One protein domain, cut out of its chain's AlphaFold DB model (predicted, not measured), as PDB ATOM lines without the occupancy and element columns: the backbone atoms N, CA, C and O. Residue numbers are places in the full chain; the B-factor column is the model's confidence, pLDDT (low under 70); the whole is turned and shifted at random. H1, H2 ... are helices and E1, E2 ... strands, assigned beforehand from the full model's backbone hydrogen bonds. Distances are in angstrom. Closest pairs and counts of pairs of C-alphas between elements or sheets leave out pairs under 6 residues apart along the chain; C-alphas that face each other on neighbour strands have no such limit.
ATOM      1  N   VAL A  30       3.931  32.477   4.582       94.75
ATOM      2  CA  VAL A  30       2.460  32.497   4.652       94.75
ATOM      3  C   VAL A  30       1.914  31.211   5.285       94.75
ATOM      4  O   VAL A  30       0.966  31.278   6.064       94.75
ATOM      5  N   SER A  31       2.536  30.057   5.021       93.38
ATOM      6  CA  SER A  31       2.168  28.768   5.628       93.38
ATOM      7  C   SER A  31       2.342  28.701   7.149       93.38
ATOM      8  O   SER A  31       1.797  27.801   7.779       93.38
ATOM      9  N   GLU A  32       3.130  29.603   7.739       92.12
ATOM     10  CA  GLU A  32       3.355  29.672   9.190       92.12
ATOM     11  C   GLU A  32       2.249  30.463   9.907       92.12
ATOM     12  O   GLU A  32       2.171  30.455  11.136       92.12
ATOM     13  N   LEU A  33       1.374  31.137   9.153       89.12
ATOM     14  CA  LEU A  33       0.208  31.832   9.685       89.12
ATOM     15  C   LEU A  33      -1.010  30.909   9.756       89.12
ATOM     16  O   LEU A  33      -1.138  29.930   9.021       89.12
ATOM     17  N   PHE A  34      -1.972  31.273  10.605       86.06
ATOM     18  CA  PHE A  34      -3.275  30.619  10.595       86.06
ATOM     19  C   PHE A  34      -4.021  30.936   9.293       86.06
ATOM     20  O   PHE A  34      -4.455  32.070   9.062       86.06
ATOM     21  N   LEU A  35      -4.190  29.920   8.448       85.56
ATOM     22  CA  LEU A  35      -4.964  30.012   7.217       85.56
ATOM     23  C   LEU A  35      -6.413  29.613   7.492       85.56
ATOM     24  O   LEU A  35      -6.700  28.486   7.895       85.56
ATOM     25  N   HIS A  36      -7.342  30.535   7.245       83.00
ATOM     26  CA  HIS A  36      -8.765  30.230   7.355       83.00
ATOM     27  C   HIS A  36      -9.164  29.168   6.317       83.00
ATOM     28  O   HIS A  36      -8.880  29.362   5.129       83.00
ATOM     29  N   PRO A  37      -9.858  28.086   6.723       83.19
ATOM     30  CA  PRO A  37     -10.314  27.063   5.793       83.19
ATOM     31  C   PRO A  37     -11.179  27.659   4.672       83.19
ATOM     32  O   PRO A  37     -12.123  28.408   4.950       83.19
ATOM     33  N   PRO A  38     -10.895  27.339   3.397       85.88
ATOM     34  CA  PRO A  38     -11.697  27.826   2.289       85.88
ATOM     35  C   PRO A  38     -13.072  27.152   2.307       85.88
ATOM     36  O   PRO A  38     -13.175  25.929   2.313       85.88
ATOM     37  N   SER A  39     -14.140  27.945   2.257       93.88
ATOM     38  CA  SER A  39     -15.497  27.444   2.010       93.88
ATOM     39  C   SER A  39     -15.922  27.793   0.591       93.88
ATOM     40  O   SER A  39     -15.757  28.938   0.166       93.88
ATOM     41  N   LEU A  40     -16.432  26.804  -0.147       95.75
ATOM     42  CA  LEU A  40     -16.836  26.942  -1.545       95.75
ATOM     43  C   LEU A  40     -18.359  26.898  -1.694       95.75
ATOM     44  O   LEU A  40     -19.023  26.097  -1.045       95.75
ATOM     45  N   VAL A  41     -18.869  27.709  -2.617       97.94
ATOM     46  CA  VAL A  41     -20.247  27.681  -3.125       97.94
ATOM     47  C   VAL A  41     -20.245  27.614  -4.650       97.94
ATOM     48  O   VAL A  41     -19.269  28.011  -5.301       97.94
ATOM     49  N   ALA A  42     -21.324  27.111  -5.239       98.38
ATOM     50  CA  ALA A  42     -21.523  27.172  -6.679       98.38
ATOM     51  C   ALA A  42     -21.912  28.595  -7.102       98.38
ATOM     52  O   ALA A  42     -22.592  29.319  -6.381       98.38
ATOM     53  N   ALA A  43     -21.527  29.006  -8.309       98.25
ATOM     54  CA  ALA A  43     -21.953  30.289  -8.873       98.25
ATOM     55  C   ALA A  43     -23.480  30.409  -9.022       98.25
ATOM     56  O   ALA A  43     -23.991  31.525  -9.078       98.25
ATOM     57  N   SER A  44     -24.180  29.274  -9.089       98.44
ATOM     58  CA  SER A  44     -25.639  29.167  -9.120       98.44
ATOM     59  C   SER A  44     -26.303  29.274  -7.747       98.44
ATOM     60  O   SER A  44     -27.519  29.430  -7.702       98.44
ATOM     61  N   ASP A  45     -25.548  29.170  -6.647       98.62
ATOM     62  CA  ASP A  45     -26.115  29.297  -5.303       98.62
ATOM     63  C   ASP A  45     -26.642  30.715  -5.084       98.62
ATOM     64  O   ASP A  45     -26.144  31.683  -5.663       98.62
ATOM     65  N   THR A  46     -27.663  30.843  -4.246       98.75
ATOM     66  CA  THR A  46     -28.354  32.115  -4.035       98.75
ATOM     67  C   THR A  46     -27.592  33.029  -3.075       98.75
ATOM     68  O   THR A  46     -26.798  32.573  -2.243       98.75
ATOM     69  N   ILE A  47     -27.855  34.338  -3.155       98.56
ATOM     70  CA  ILE A  47     -27.380  35.324  -2.166       98.56
ATOM     71  C   ILE A  47     -27.757  34.884  -0.744       98.56
ATOM     72  O   ILE A  47     -26.924  34.969   0.159       98.56
ATOM     73  N   GLU A  48     -28.987  34.402  -0.553       98.50
ATOM     74  CA  GLU A  48     -29.490  33.899   0.728       98.50
ATOM     75  C   GLU A  48     -28.674  32.707   1.243       98.50
ATOM     76  O   GLU A  48     -28.156  32.749   2.361       98.50
ATOM     77  N   ALA A  49     -28.501  31.667   0.422       98.44
ATOM     78  CA  ALA A  49     -27.768  30.464   0.806       98.44
ATOM     79  C   ALA A  49     -26.312  30.786   1.171       98.44
ATOM     80  O   ALA A  49     -25.797  30.311   2.186       98.44
ATOM     81  N   ALA A  50     -25.663  31.655   0.390       98.31
ATOM     82  CA  ALA A  50     -24.318  32.130   0.686       98.31
ATOM     83  C   ALA A  50     -24.258  32.937   1.994       98.31
ATOM     84  O   ALA A  50     -23.334  32.747   2.785       98.31
ATOM     85  N   GLY A  51     -25.245  33.799   2.252       97.88
ATOM     86  CA  GLY A  51     -25.354  34.554   3.503       97.88
ATOM     87  C   GLY A  51     -25.518  33.648   4.728       97.88
ATOM     88  O   GLY A  51     -24.813  33.822   5.724       97.88
ATOM     89  N   HIS A  52     -26.379  32.633   4.643       98.12
ATOM     90  CA  HIS A  52     -26.536  31.640   5.709       98.12
ATOM     91  C   HIS A  52     -25.275  30.812   5.928       98.12
ATOM     92  O   HIS A  52     -24.904  30.565   7.076       98.12
ATOM     93  N   LEU A  53     -24.593  30.405   4.853       97.81
ATOM     94  CA  LEU A  53     -23.335  29.679   4.978       97.81
ATOM     95  C   LEU A  53     -22.280  30.535   5.679       97.81
ATOM     96  O   LEU A  53     -21.669  30.049   6.625       97.81
ATOM     97  N   MET A  54     -22.115  31.799   5.270       96.25
ATOM     98  CA  MET A  54     -21.217  32.764   5.916       96.25
ATOM     99  C   MET A  54     -21.478  32.866   7.423       96.25
ATOM    100  O   MET A  54     -20.546  32.766   8.218       96.25
ATOM    101  N   HIS A  55     -22.748  32.990   7.822       96.81
ATOM    102  CA  HIS A  55     -23.130  33.024   9.234       96.81
ATOM    103  C   HIS A  55     -22.797  31.714   9.964       96.81
ATOM    104  O   HIS A  55     -22.221  31.742  11.047       96.81
ATOM    105  N   LYS A  56     -23.113  30.564   9.356       96.88
ATOM    106  CA  LYS A  56     -22.887  29.235   9.941       96.88
ATOM    107  C   LYS A  56     -21.409  28.948  10.221       96.88
ATOM    108  O   LYS A  56     -21.108  28.279  11.204       96.88
ATOM    109  N   ILE A  57     -20.511  29.391   9.343       93.62
ATOM    110  CA  ILE A  57     -19.067  29.117   9.449       93.62
ATOM    111  C   ILE A  57     -18.280  30.256  10.110       93.62
ATOM    112  O   ILE A  57     -17.053  30.203  10.112       93.62
ATOM    113  N   ASP A  58     -18.964  31.295  10.598       91.75
ATOM    114  CA  ASP A  58     -18.354  32.520  11.130       91.75
ATOM    115  C   ASP A  58     -17.293  33.131  10.183       91.75
ATOM    116  O   ASP A  58     -16.170  33.471  10.557       91.75
ATOM    117  N   SER A  59     -17.636  33.244   8.894       90.31
ATOM    118  CA  SER A  59     -16.775  33.844   7.868       90.31
ATOM    119  C   SER A  59     -17.560  34.808   6.999       90.31
ATOM    120  O   SER A  59     -18.683  34.541   6.599       90.31
ATOM    121  N   ASN A  60     -16.927  35.914   6.613       90.69
ATOM    122  CA  ASN A  60     -17.544  36.931   5.761       90.69
ATOM    123  C   ASN A  60     -17.094  36.852   4.289       90.69
ATOM    124  O   ASN A  60     -17.206  37.830   3.541       90.69
ATOM    125  N   ALA A  61     -16.496  35.727   3.889       93.12
ATOM    126  CA  ALA A  61     -16.021  35.476   2.534       93.12
ATOM    127  C   ALA A  61     -16.147  33.993   2.169       93.12
ATOM    128  O   ALA A  61     -15.866  33.118   2.988       93.12
ATOM    129  N   LEU A  62     -16.531  33.735   0.921       96.00
ATOM    130  CA  LEU A  62     -16.635  32.409   0.325       96.00
ATOM    131  C   LEU A  62     -15.931  32.412  -1.031       96.00
ATOM    132  O   LEU A  62     -15.926  33.421  -1.744       96.00
ATOM    133  N   PHE A  63     -15.376  31.269  -1.407       96.38
ATOM    134  CA  PHE A  63     -14.955  31.013  -2.776       96.38
ATOM    135  C   PHE A  63     -16.162  30.599  -3.621       96.38
ATOM    136  O   PHE A  63     -17.014  29.838  -3.173       96.38
ATOM    137  N   VAL A  64     -16.227  31.079  -4.859       97.81
ATOM    138  CA  VAL A  64     -17.317  30.799  -5.799       97.81
ATOM    139  C   VAL A  64     -16.771  30.015  -6.978       97.81
ATOM    140  O   VAL A  64     -15.871  30.492  -7.667       97.81
ATOM    141  N   ARG A  65     -17.317  28.829  -7.243       97.62
ATOM    142  CA  ARG A  65     -16.938  28.010  -8.400       97.62
ATOM    143  C   ARG A  65     -17.876  28.259  -9.581       97.62
ATOM    144  O   ARG A  65     -19.084  28.087  -9.460       97.62
ATOM    145  N   SER A  66     -17.315  28.635 -10.730       96.69
ATOM    146  CA  SER A  66     -18.020  28.845 -12.002       96.69
ATOM    147  C   SER A  66     -17.286  28.090 -13.115       96.69
ATOM    148  O   SER A  66     -16.371  28.629 -13.744       96.69
ATOM    149  N   GLY A  67     -17.647  26.817 -13.314       94.69
ATOM    150  CA  GLY A  67     -16.850  25.889 -14.124       94.69
ATOM    151  C   GLY A  67     -15.437  25.756 -13.550       94.69
ATOM    152  O   GLY A  67     -15.281  25.564 -12.345       94.69
ATOM    153  N   GLU A  68     -14.427  25.965 -14.395       92.88
ATOM    154  CA  GLU A  68     -13.005  25.944 -14.012       92.88
ATOM    155  C   GLU A  68     -12.535  27.216 -13.284       92.88
ATOM    156  O   GLU A  68     -11.419  27.280 -12.771       92.88
ATOM    157  N   ARG A  69     -13.367  28.265 -13.226       94.19
ATOM    158  CA  ARG A  69     -12.996  29.526 -12.574       94.19
ATOM    159  C   ARG A  69     -13.366  29.503 -11.099       94.19
ATOM    160  O   ARG A  69     -14.478  29.130 -10.723       94.19
ATOM    161  N   ILE A  70     -12.455  30.013 -10.278       94.69
ATOM    162  CA  ILE A  70     -12.687  30.284  -8.860       94.69
ATOM    163  C   ILE A  70     -12.696  31.796  -8.656       94.69
ATOM    164  O   ILE A  70     -11.737  32.473  -9.017       94.69
ATOM    165  N   GLY A  71     -13.784  32.304  -8.085       95.00
ATOM    166  CA  GLY A  71     -13.960  33.683  -7.646       95.00
ATOM    167  C   GLY A  71     -14.119  33.782  -6.131       95.00
ATOM    168  O   GLY A  71     -14.074  32.778  -5.422       95.00
ATOM    169  N   ILE A  72     -14.307  34.997  -5.629       94.62
ATOM    170  CA  ILE A  72     -14.601  35.292  -4.226       94.62
ATOM    171  C   ILE A  72     -15.861  36.149  -4.151       94.62
ATOM    172  O   ILE A  72     -16.010  37.127  -4.886       94.62
ATOM    173  N   ILE A  73     -16.735  35.814  -3.212       96.38
ATOM    174  CA  ILE A  73     -17.868  36.632  -2.786       96.38
ATOM    175  C   ILE A  73     -17.678  36.965  -1.304       96.38
ATOM    176  O   ILE A  73     -17.287  36.117  -0.505       96.38
ATOM    177  N   THR A  74     -17.927  38.214  -0.922       94.69
ATOM    178  CA  THR A  74     -17.886  38.670   0.478       94.69
ATOM    179  C   THR A  74     -19.268  39.106   0.940       94.69
ATOM    180  O   THR A  74     -20.106  39.456   0.108       94.69
ATOM    181  N   GLY A  75     -19.507  39.182   2.251       95.62
ATOM    182  CA  GLY A  75     -20.780  39.706   2.752       95.62
ATOM    183  C   GLY A  75     -21.052  41.134   2.280       95.62
ATOM    184  O   GLY A  75     -22.190  41.459   1.973       95.62
ATOM    185  N   MET A  76     -20.022  41.964   2.065       94.81
ATOM    186  CA  MET A  76     -20.217  43.279   1.439       94.81
ATOM    187  C   MET A  76     -20.732  43.166  -0.005       94.81
ATOM    188  O   MET A  76     -21.536  44.000  -0.419       94.81
ATOM    189  N   ASN A  77     -20.297  42.167  -0.782       96.31
ATOM    190  CA  ASN A  77     -20.870  41.924  -2.110       96.31
ATOM    191  C   ASN A  77     -22.353  41.555  -1.995       96.31
ATOM    192  O   ASN A  77     -23.160  42.154  -2.706       96.31
ATOM    193  N   LEU A  78     -22.705  40.658  -1.065       97.69
ATOM    194  CA  LEU A  78     -24.092  40.253  -0.805       97.69
ATOM    195  C   LEU A  78     -24.956  41.448  -0.372       97.69
ATOM    196  O   LEU A  78     -25.987  41.716  -0.983       97.69
ATOM    197  N   SER A  79     -24.501  42.239   0.604       97.00
ATOM    198  CA  SER A  79     -25.211  43.436   1.067       97.00
ATOM    199  C   SER A  79     -25.378  44.467  -0.046       97.00
ATOM    200  O   SER A  79     -26.451  45.042  -0.191       97.00
ATOM    201  N   LYS A  80     -24.357  44.705  -0.880       97.69
ATOM    202  CA  LYS A  80     -24.487  45.617  -2.029       97.69
ATOM    203  C   LYS A  80     -25.460  45.074  -3.079       97.69
ATOM    204  O   LYS A  80     -26.197  45.863  -3.665       97.69
ATOM    205  N   ALA A  81     -25.480  43.765  -3.318       97.94
ATOM    206  CA  ALA A  81     -26.418  43.140  -4.246       97.94
ATOM    207  C   ALA A  81     -27.872  43.277  -3.760       97.94
ATOM    208  O   ALA A  81     -28.711  43.803  -4.490       97.94
ATOM    209  N   ALA A  82     -28.147  42.899  -2.512       97.12
ATOM    210  CA  ALA A  82     -29.490  42.943  -1.941       97.12
ATOM    211  C   ALA A  82     -29.969  44.378  -1.653       97.12
ATOM    212  O   ALA A  82     -31.074  44.750  -2.028       97.12
ATOM    213  N   VAL A  83     -29.138  45.218  -1.026       97.50
ATOM    214  CA  VAL A  83     -29.560  46.543  -0.532       97.50
ATOM    215  C   VAL A  83     -29.408  47.630  -1.594       97.50
ATOM    216  O   VAL A  83     -30.357  48.363  -1.866       97.50
ATOM    217  N   LEU A  84     -28.224  47.754  -2.208       97.44
ATOM    218  CA  LEU A  84     -27.969  48.840  -3.166       97.44
ATOM    219  C   LEU A  84     -28.557  48.535  -4.544       97.44
ATOM    220  O   LEU A  84     -29.140  49.413  -5.169       97.44
ATOM    221  N   ARG A  85     -28.392  47.298  -5.025       97.62
ATOM    222  CA  ARG A  85     -28.869  46.878  -6.354       97.62
ATOM    223  C   ARG A  85     -30.282  46.292  -6.333       97.62
ATOM    224  O   ARG A  85     -30.816  46.037  -7.407       97.62
ATOM    225  N   ARG A  86     -30.876  46.092  -5.146       97.88
ATOM    226  CA  ARG A  86     -32.234  45.548  -4.948       97.88
ATOM    227  C   ARG A  86     -32.472  44.236  -5.696       97.88
ATOM    228  O   ARG A  86     -33.541  44.012  -6.258       97.88
ATOM    229  N   LYS A  87     -31.446  43.390  -5.750       98.50
ATOM    230  CA  LYS A  87     -31.536  42.072  -6.377       98.50
ATOM    231  C   LYS A  87     -32.296  41.113  -5.450       98.50
ATOM    232  O   LYS A  87     -32.065  41.185  -4.240       98.50
ATOM    233  N   PRO A  88     -33.169  40.236  -5.985       98.38
ATOM    234  CA  PRO A  88     -33.815  39.190  -5.192       98.38
ATOM    235  C   PRO A  88     -32.777  38.331  -4.466       98.38
ATOM    236  O   PRO A  88     -31.685  38.105  -4.997       98.38
ATOM    237  N   ILE A  89     -33.095  37.846  -3.270       98.06
ATOM    238  CA  ILE A  89     -32.156  37.044  -2.468       98.06
ATOM    239  C   ILE A  89     -31.882  35.664  -3.092       98.06
ATOM    240  O   ILE A  89     -30.877  35.030  -2.785       98.06
ATOM    241  N   GLU A  90     -32.718  35.254  -4.042       98.56
ATOM    242  CA  GLU A  90     -32.609  34.060  -4.875       98.56
ATOM    243  C   GLU A  90     -31.635  34.249  -6.052       98.56
ATOM    244  O   GLU A  90     -31.335  33.296  -6.769       98.56
ATOM    245  N   THR A  91     -31.132  35.470  -6.279       98.62
ATOM    246  CA  THR A  91     -30.207  35.749  -7.388       98.62
ATOM    247  C   THR A  91     -28.911  34.944  -7.213       98.62
ATOM    248  O   THR A  91     -28.364  34.930  -6.104       98.62
ATOM    249  N   PRO A  92     -28.371  34.331  -8.284       98.62
ATOM    250  CA  PRO A  92     -27.100  33.617  -8.234       98.62
ATOM    251  C   PRO A  92     -25.924  34.495  -7.781       98.62
ATOM    252  O   PRO A  92     -25.704  35.595  -8.299       98.62
ATOM    253  N   VAL A  93     -25.097  33.995  -6.859       98.31
ATOM    254  CA  VAL A  93     -23.911  34.714  -6.359       98.31
ATOM    255  C   VAL A  93     -22.841  34.929  -7.425       98.31
ATOM    256  O   VAL A  93     -22.033  35.852  -7.306       98.31
ATOM    257  N   GLY A  94     -22.845  34.122  -8.489       97.69
ATOM    258  CA  GLY A  94     -21.942  34.261  -9.628       97.69
ATOM    259  C   GLY A  94     -21.999  35.636 -10.302       97.69
ATOM    260  O   GLY A  94     -20.973  36.094 -10.796       97.69
ATOM    261  N   GLU A  95     -23.144  36.331 -10.260       97.62
ATOM    262  CA  GLU A  95     -23.297  37.697 -10.798       97.62
ATOM    263  C   GLU A  95     -22.495  38.755 -10.014       97.62
ATOM    264  O   GLU A  95     -22.230  39.848 -10.521       97.62
ATOM    265  N   PHE A  96     -22.131  38.463  -8.761       97.25
ATOM    266  CA  PHE A  96     -21.506  39.418  -7.837       97.25
ATOM    267  C   PHE A  96     -20.124  38.977  -7.346       97.25
ATOM    268  O   PHE A  96     -19.459  39.740  -6.636       97.25
ATOM    269  N   ALA A  97     -19.700  37.766  -7.705       96.31
ATOM    270  CA  ALA A  97     -18.389  37.230  -7.384       96.31
ATOM    271  C   ALA A  97     -17.286  37.956  -8.170       96.31
ATOM    272  O   ALA A  97     -17.447  38.298  -9.342       96.31
ATOM    273  N   ASN A  98     -16.140  38.172  -7.529       93.31
ATOM    274  CA  ASN A  98     -14.939  38.686  -8.177       93.31
ATOM    275  C   ASN A  98     -14.015  37.516  -8.543       93.31
ATOM    276  O   ASN A  98     -13.579  36.783  -7.657       93.31
ATOM    277  N   PHE A  99     -13.720  37.352  -9.834       93.38
ATOM    278  CA  PHE A  99     -12.868  36.275 -10.351       93.38
ATOM    279  C   PHE A  99     -11.391  36.672 -10.514       93.38
ATOM    280  O   PHE A  99     -10.548  35.792 -10.676       93.38
ATOM    281  N   ASP A 100     -11.058  37.956 -10.373       89.38
ATOM    282  CA  ASP A 100      -9.684  38.470 -10.368       89.38
ATOM    283  C   ASP A 100      -9.084  38.325  -8.962       89.38
ATOM    284  O   ASP A 100      -8.877  39.290  -8.213       89.38
ATOM    285  N   ILE A 101      -8.875  37.071  -8.557       88.75
ATOM    286  CA  ILE A 101      -8.334  36.739  -7.241       88.75
ATOM    287  C   ILE A 101      -6.843  37.063  -7.212       88.75
ATOM    288  O   ILE A 101      -6.052  36.503  -7.965       88.75
ATOM    289  N   VAL A 102      -6.457  37.910  -6.261       89.69
ATOM    290  CA  VAL A 102      -5.054  38.079  -5.882       89.69
ATOM    291  C   VAL A 102      -4.694  36.956  -4.913       89.69
ATOM    292  O   VAL A 102      -5.355  36.790  -3.879       89.69
ATOM    293  N   SER A 103      -3.667  36.183  -5.254       92.88
ATOM    294  CA  SER A 103      -3.188  35.062  -4.448       92.88
ATOM    295  C   SER A 103      -1.699  35.152  -4.145       92.88
ATOM    296  O   SER A 103      -0.952  35.813  -4.862       92.88
ATOM    297  N   VAL A 104      -1.303  34.448  -3.093       95.06
ATOM    298  CA  VAL A 104       0.082  34.158  -2.704       95.06
ATOM    299  C   VAL A 104       0.268  32.652  -2.599       95.06
ATOM    300  O   VAL A 104      -0.714  31.909  -2.488       95.06
ATOM    301  N   ARG A 105       1.519  32.209  -2.620       95.75
ATOM    302  CA  ARG A 105       1.894  30.819  -2.382       95.75
ATOM    303  C   ARG A 105       2.205  30.581  -0.902       95.75
ATOM    304  O   ARG A 105       2.557  31.530  -0.199       95.75
ATOM    305  N   PRO A 106       2.075  29.344  -0.389       94.81
ATOM    306  CA  PRO A 106       2.404  29.044   1.005       94.81
ATOM    307  C   PRO A 106       3.855  29.381   1.379       94.81
ATOM    308  O   PRO A 106       4.126  29.712   2.531       94.81
ATOM    309  N   ASP A 107       4.775  29.308   0.411       95.75
ATOM    310  CA  ASP A 107       6.201  29.598   0.562       95.75
ATOM    311  C   ASP A 107       6.566  31.083   0.410       95.75
ATOM    312  O   ASP A 107       7.706  31.445   0.710       95.75
ATOM    313  N   ASP A 108       5.618  31.944   0.017       95.94
ATOM    314  CA  ASP A 108       5.822  33.392  -0.015       95.94
ATOM    315  C   ASP A 108       6.011  33.954   1.398       95.94
ATOM    316  O   ASP A 108       5.422  33.485   2.377       95.94
ATOM    317  N   PHE A 109       6.791  35.028   1.504       95.44
ATOM    318  CA  PHE A 109       6.924  35.778   2.748       95.44
ATOM    319  C   PHE A 109       5.675  36.612   3.055       95.44
ATOM    320  O   PHE A 109       5.029  37.166   2.159       95.44
ATOM    321  N   VAL A 110       5.384  36.802   4.344       94.44
ATOM    322  CA  VAL A 110       4.306  37.694   4.809       94.44
ATOM    323  C   VAL A 110       4.495  39.124   4.294       94.44
ATOM    324  O   VAL A 110       3.519  39.782   3.937       94.44
ATOM    325  N   SER A 111       5.737  39.601   4.179       94.00
ATOM    326  CA  SER A 111       6.047  40.903   3.567       94.00
ATOM    327  C   SER A 111       5.533  41.027   2.126       94.00
ATOM    328  O   SER A 111       4.903  42.033   1.786       94.00
ATOM    329  N   SER A 112       5.710  39.993   1.298       93.00
ATOM    330  CA  SER A 112       5.162  39.937  -0.065       93.00
ATOM    331  C   SER A 112       3.634  40.011  -0.053       93.00
ATOM    332  O   SER A 112       3.039  40.783  -0.811       93.00
ATOM    333  N   ALA A 113       2.986  39.268   0.852       93.88
ATOM    334  CA  ALA A 113       1.534  39.295   1.012       93.88
ATOM    335  C   ALA A 113       1.026  40.693   1.410       93.88
ATOM    336  O   ALA A 113       0.095  41.213   0.792       93.88
ATOM    337  N   LEU A 114       1.668  41.352   2.380       93.44
ATOM    338  CA  LEU A 114       1.308  42.706   2.818       93.44
ATOM    339  C   LEU A 114       1.476  43.746   1.699       93.44
ATOM    340  O   LEU A 114       0.642  44.650   1.562       93.44
ATOM    341  N   LEU A 115       2.506  43.606   0.860       94.06
ATOM    342  CA  LEU A 115       2.723  44.482  -0.290       94.06
ATOM    343  C   LEU A 115       1.586  44.350  -1.315       94.06
ATOM    344  O   LEU A 115       1.059  45.358  -1.791       94.06
ATOM    345  N   LEU A 116       1.157  43.119  -1.616       92.81
ATOM    346  CA  LEU A 116       0.021  42.850  -2.504       92.81
ATOM    347  C   LEU A 116      -1.293  43.371  -1.913       92.81
ATOM    348  O   LEU A 116      -2.073  44.016  -2.616       92.81
ATOM    349  N   MET A 117      -1.525  43.148  -0.620       91.56
ATOM    350  CA  MET A 117      -2.687  43.683   0.095       91.56
ATOM    351  C   MET A 117      -2.757  45.206  -0.015       91.56
ATOM    352  O   MET A 117      -3.815  45.747  -0.339       91.56
ATOM    353  N   THR A 118      -1.626  45.887   0.174       90.69
ATOM    354  CA  THR A 118      -1.526  47.347   0.061       90.69
ATOM    355  C   THR A 118      -1.753  47.807  -1.378       90.69
ATOM    356  O   THR A 118      -2.616  48.648  -1.627       90.69
ATOM    357  N   LYS A 119      -1.047  47.208  -2.346       91.69
ATOM    358  CA  LYS A 119      -1.127  47.560  -3.773       91.69
ATOM    359  C   LYS A 119      -2.541  47.415  -4.337       91.69
ATOM    360  O   LYS A 119      -2.987  48.266  -5.100       91.69
ATOM    361  N   TYR A 120      -3.239  46.341  -3.976       88.06
ATOM    362  CA  TYR A 120      -4.572  46.029  -4.499       88.06
ATOM    363  C   TYR A 120      -5.711  46.443  -3.559       88.06
ATOM    364  O   TYR A 120      -6.874  46.138  -3.844       88.06
ATOM    365  N   ASN A 121      -5.390  47.118  -2.448       86.19
ATOM    366  CA  ASN A 121      -6.325  47.500  -1.392       86.19
ATOM    367  C   ASN A 121      -7.217  46.317  -0.948       86.19
ATOM    368  O   ASN A 121      -8.449  46.400  -0.905       86.19
ATOM    369  N   LYS A 122      -6.588  45.164  -0.685       84.50
ATOM    370  CA  LYS A 122      -7.247  43.921  -0.261       84.50
ATOM    371  C   LYS A 122      -6.935  43.639   1.199       84.50
ATOM    372  O   LYS A 122      -5.798  43.740   1.634       84.50
ATOM    373  N   ARG A 123      -7.952  43.213   1.950       84.00
ATOM    374  CA  ARG A 123      -7.808  42.799   3.360       84.00
ATOM    375  C   ARG A 123      -7.600  41.294   3.540       84.00
ATOM    376  O   ARG A 123      -7.393  40.846   4.658       84.00
ATOM    377  N   ARG A 124      -7.710  40.517   2.460       85.56
ATOM    378  CA  ARG A 124      -7.523  39.062   2.420       85.56
ATOM    379  C   ARG A 124      -6.934  38.692   1.063       85.56
ATOM    380  O   ARG A 124      -7.322  39.303   0.064       85.56
ATOM    381  N   LEU A 125      -6.049  37.704   1.038       90.50
ATOM    382  CA  LEU A 125      -5.511  37.091  -0.177       90.50
ATOM    383  C   LEU A 125      -5.880  35.610  -0.185       90.50
ATOM    384  O   LEU A 125      -6.021  35.003   0.876       90.50
ATOM    385  N   ALA A 126      -6.052  35.036  -1.372       91.56
ATOM    386  CA  ALA A 126      -6.141  33.588  -1.485       91.56
ATOM    387  C   ALA A 126      -4.744  32.971  -1.351       91.56
ATOM    388  O   ALA A 126      -3.763  33.565  -1.792       91.56
ATOM    389  N   VAL A 127      -4.664  31.767  -0.794       92.94
ATOM    390  CA  VAL A 127      -3.430  30.975  -0.783       92.94
ATOM    391  C   VAL A 127      -3.605  29.812  -1.755       92.94
ATOM    392  O   VAL A 127      -4.639  29.141  -1.712       92.94
ATOM    393  N   ARG A 128      -2.655  29.627  -2.677       89.50
ATOM    394  CA  ARG A 128      -2.655  28.568  -3.704       89.50
ATOM    395  C   ARG A 128      -1.243  28.021  -3.894       89.50
ATOM    396  O   ARG A 128      -0.307  28.810  -3.856       89.50
TER     397      ARG A 128
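AT A GLANCE: This is residues 30 to 128 of the 129 residues of an uncharacterized protein of Escherichia coli (UniProt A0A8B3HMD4). Two lobes make an elongated whole: in one, H1 covers one face of a three-stranded sheet with H2 at its rim; the other holds H3 and both ends of the printed part. The 99 printed residues, under half in named elements, run E1, H1, E2, E3, H2, H3; the sheet, E1 E2 E3, is mixed, as is the class, helices and strands. It is compact, radius of gyration of the C-alphas 14.1 A, spanning 42 by 27 by 23 A.

IN THESE COORDINATES: E1 is residues 40 to 42, from C-alpha 40 at (-16.836, 26.942, -1.545); E2 is 61 to 66, 16.1 A; E3 is 69 to 74, 16.7 A. H1 is 47 to 56, 14.3 A; H2 is 75 to 84, 13.0 A; H3 is 110 to 119, 14.2 A, ending at (-1.127, 47.560, -3.773).

HOW THE PARTS SIT: E1 and E2 are parallel, with N 41 and O 63 within hydrogen-bond range at 2.9 A. E2 and E3 form an antiparallel hairpin, N 64 to O 71 2.8 A. E1, H1, E2 form a strand-helix-strand unit, parallel neighbours with a helix between, its crossover right-handed. H1 is over E2, height over the sheet 9.0 A: two layers, helix on sheet. H1 touches H2, closest C-alphas Ile 47 and Leu 78, 6.1 A. H2 only grazes the sheet. H3 is apart from H1 and H2. In H1, H2 and H3 every O i to N i+4 pair is within range.

THE WHOLE: The C-alphas farthest apart, Arg 86 and Asp 107, are 42.0 A apart. The printed part has no cut; the H2 to H3 link, 25 residues, is long. No printed residue is under pLDDT 70.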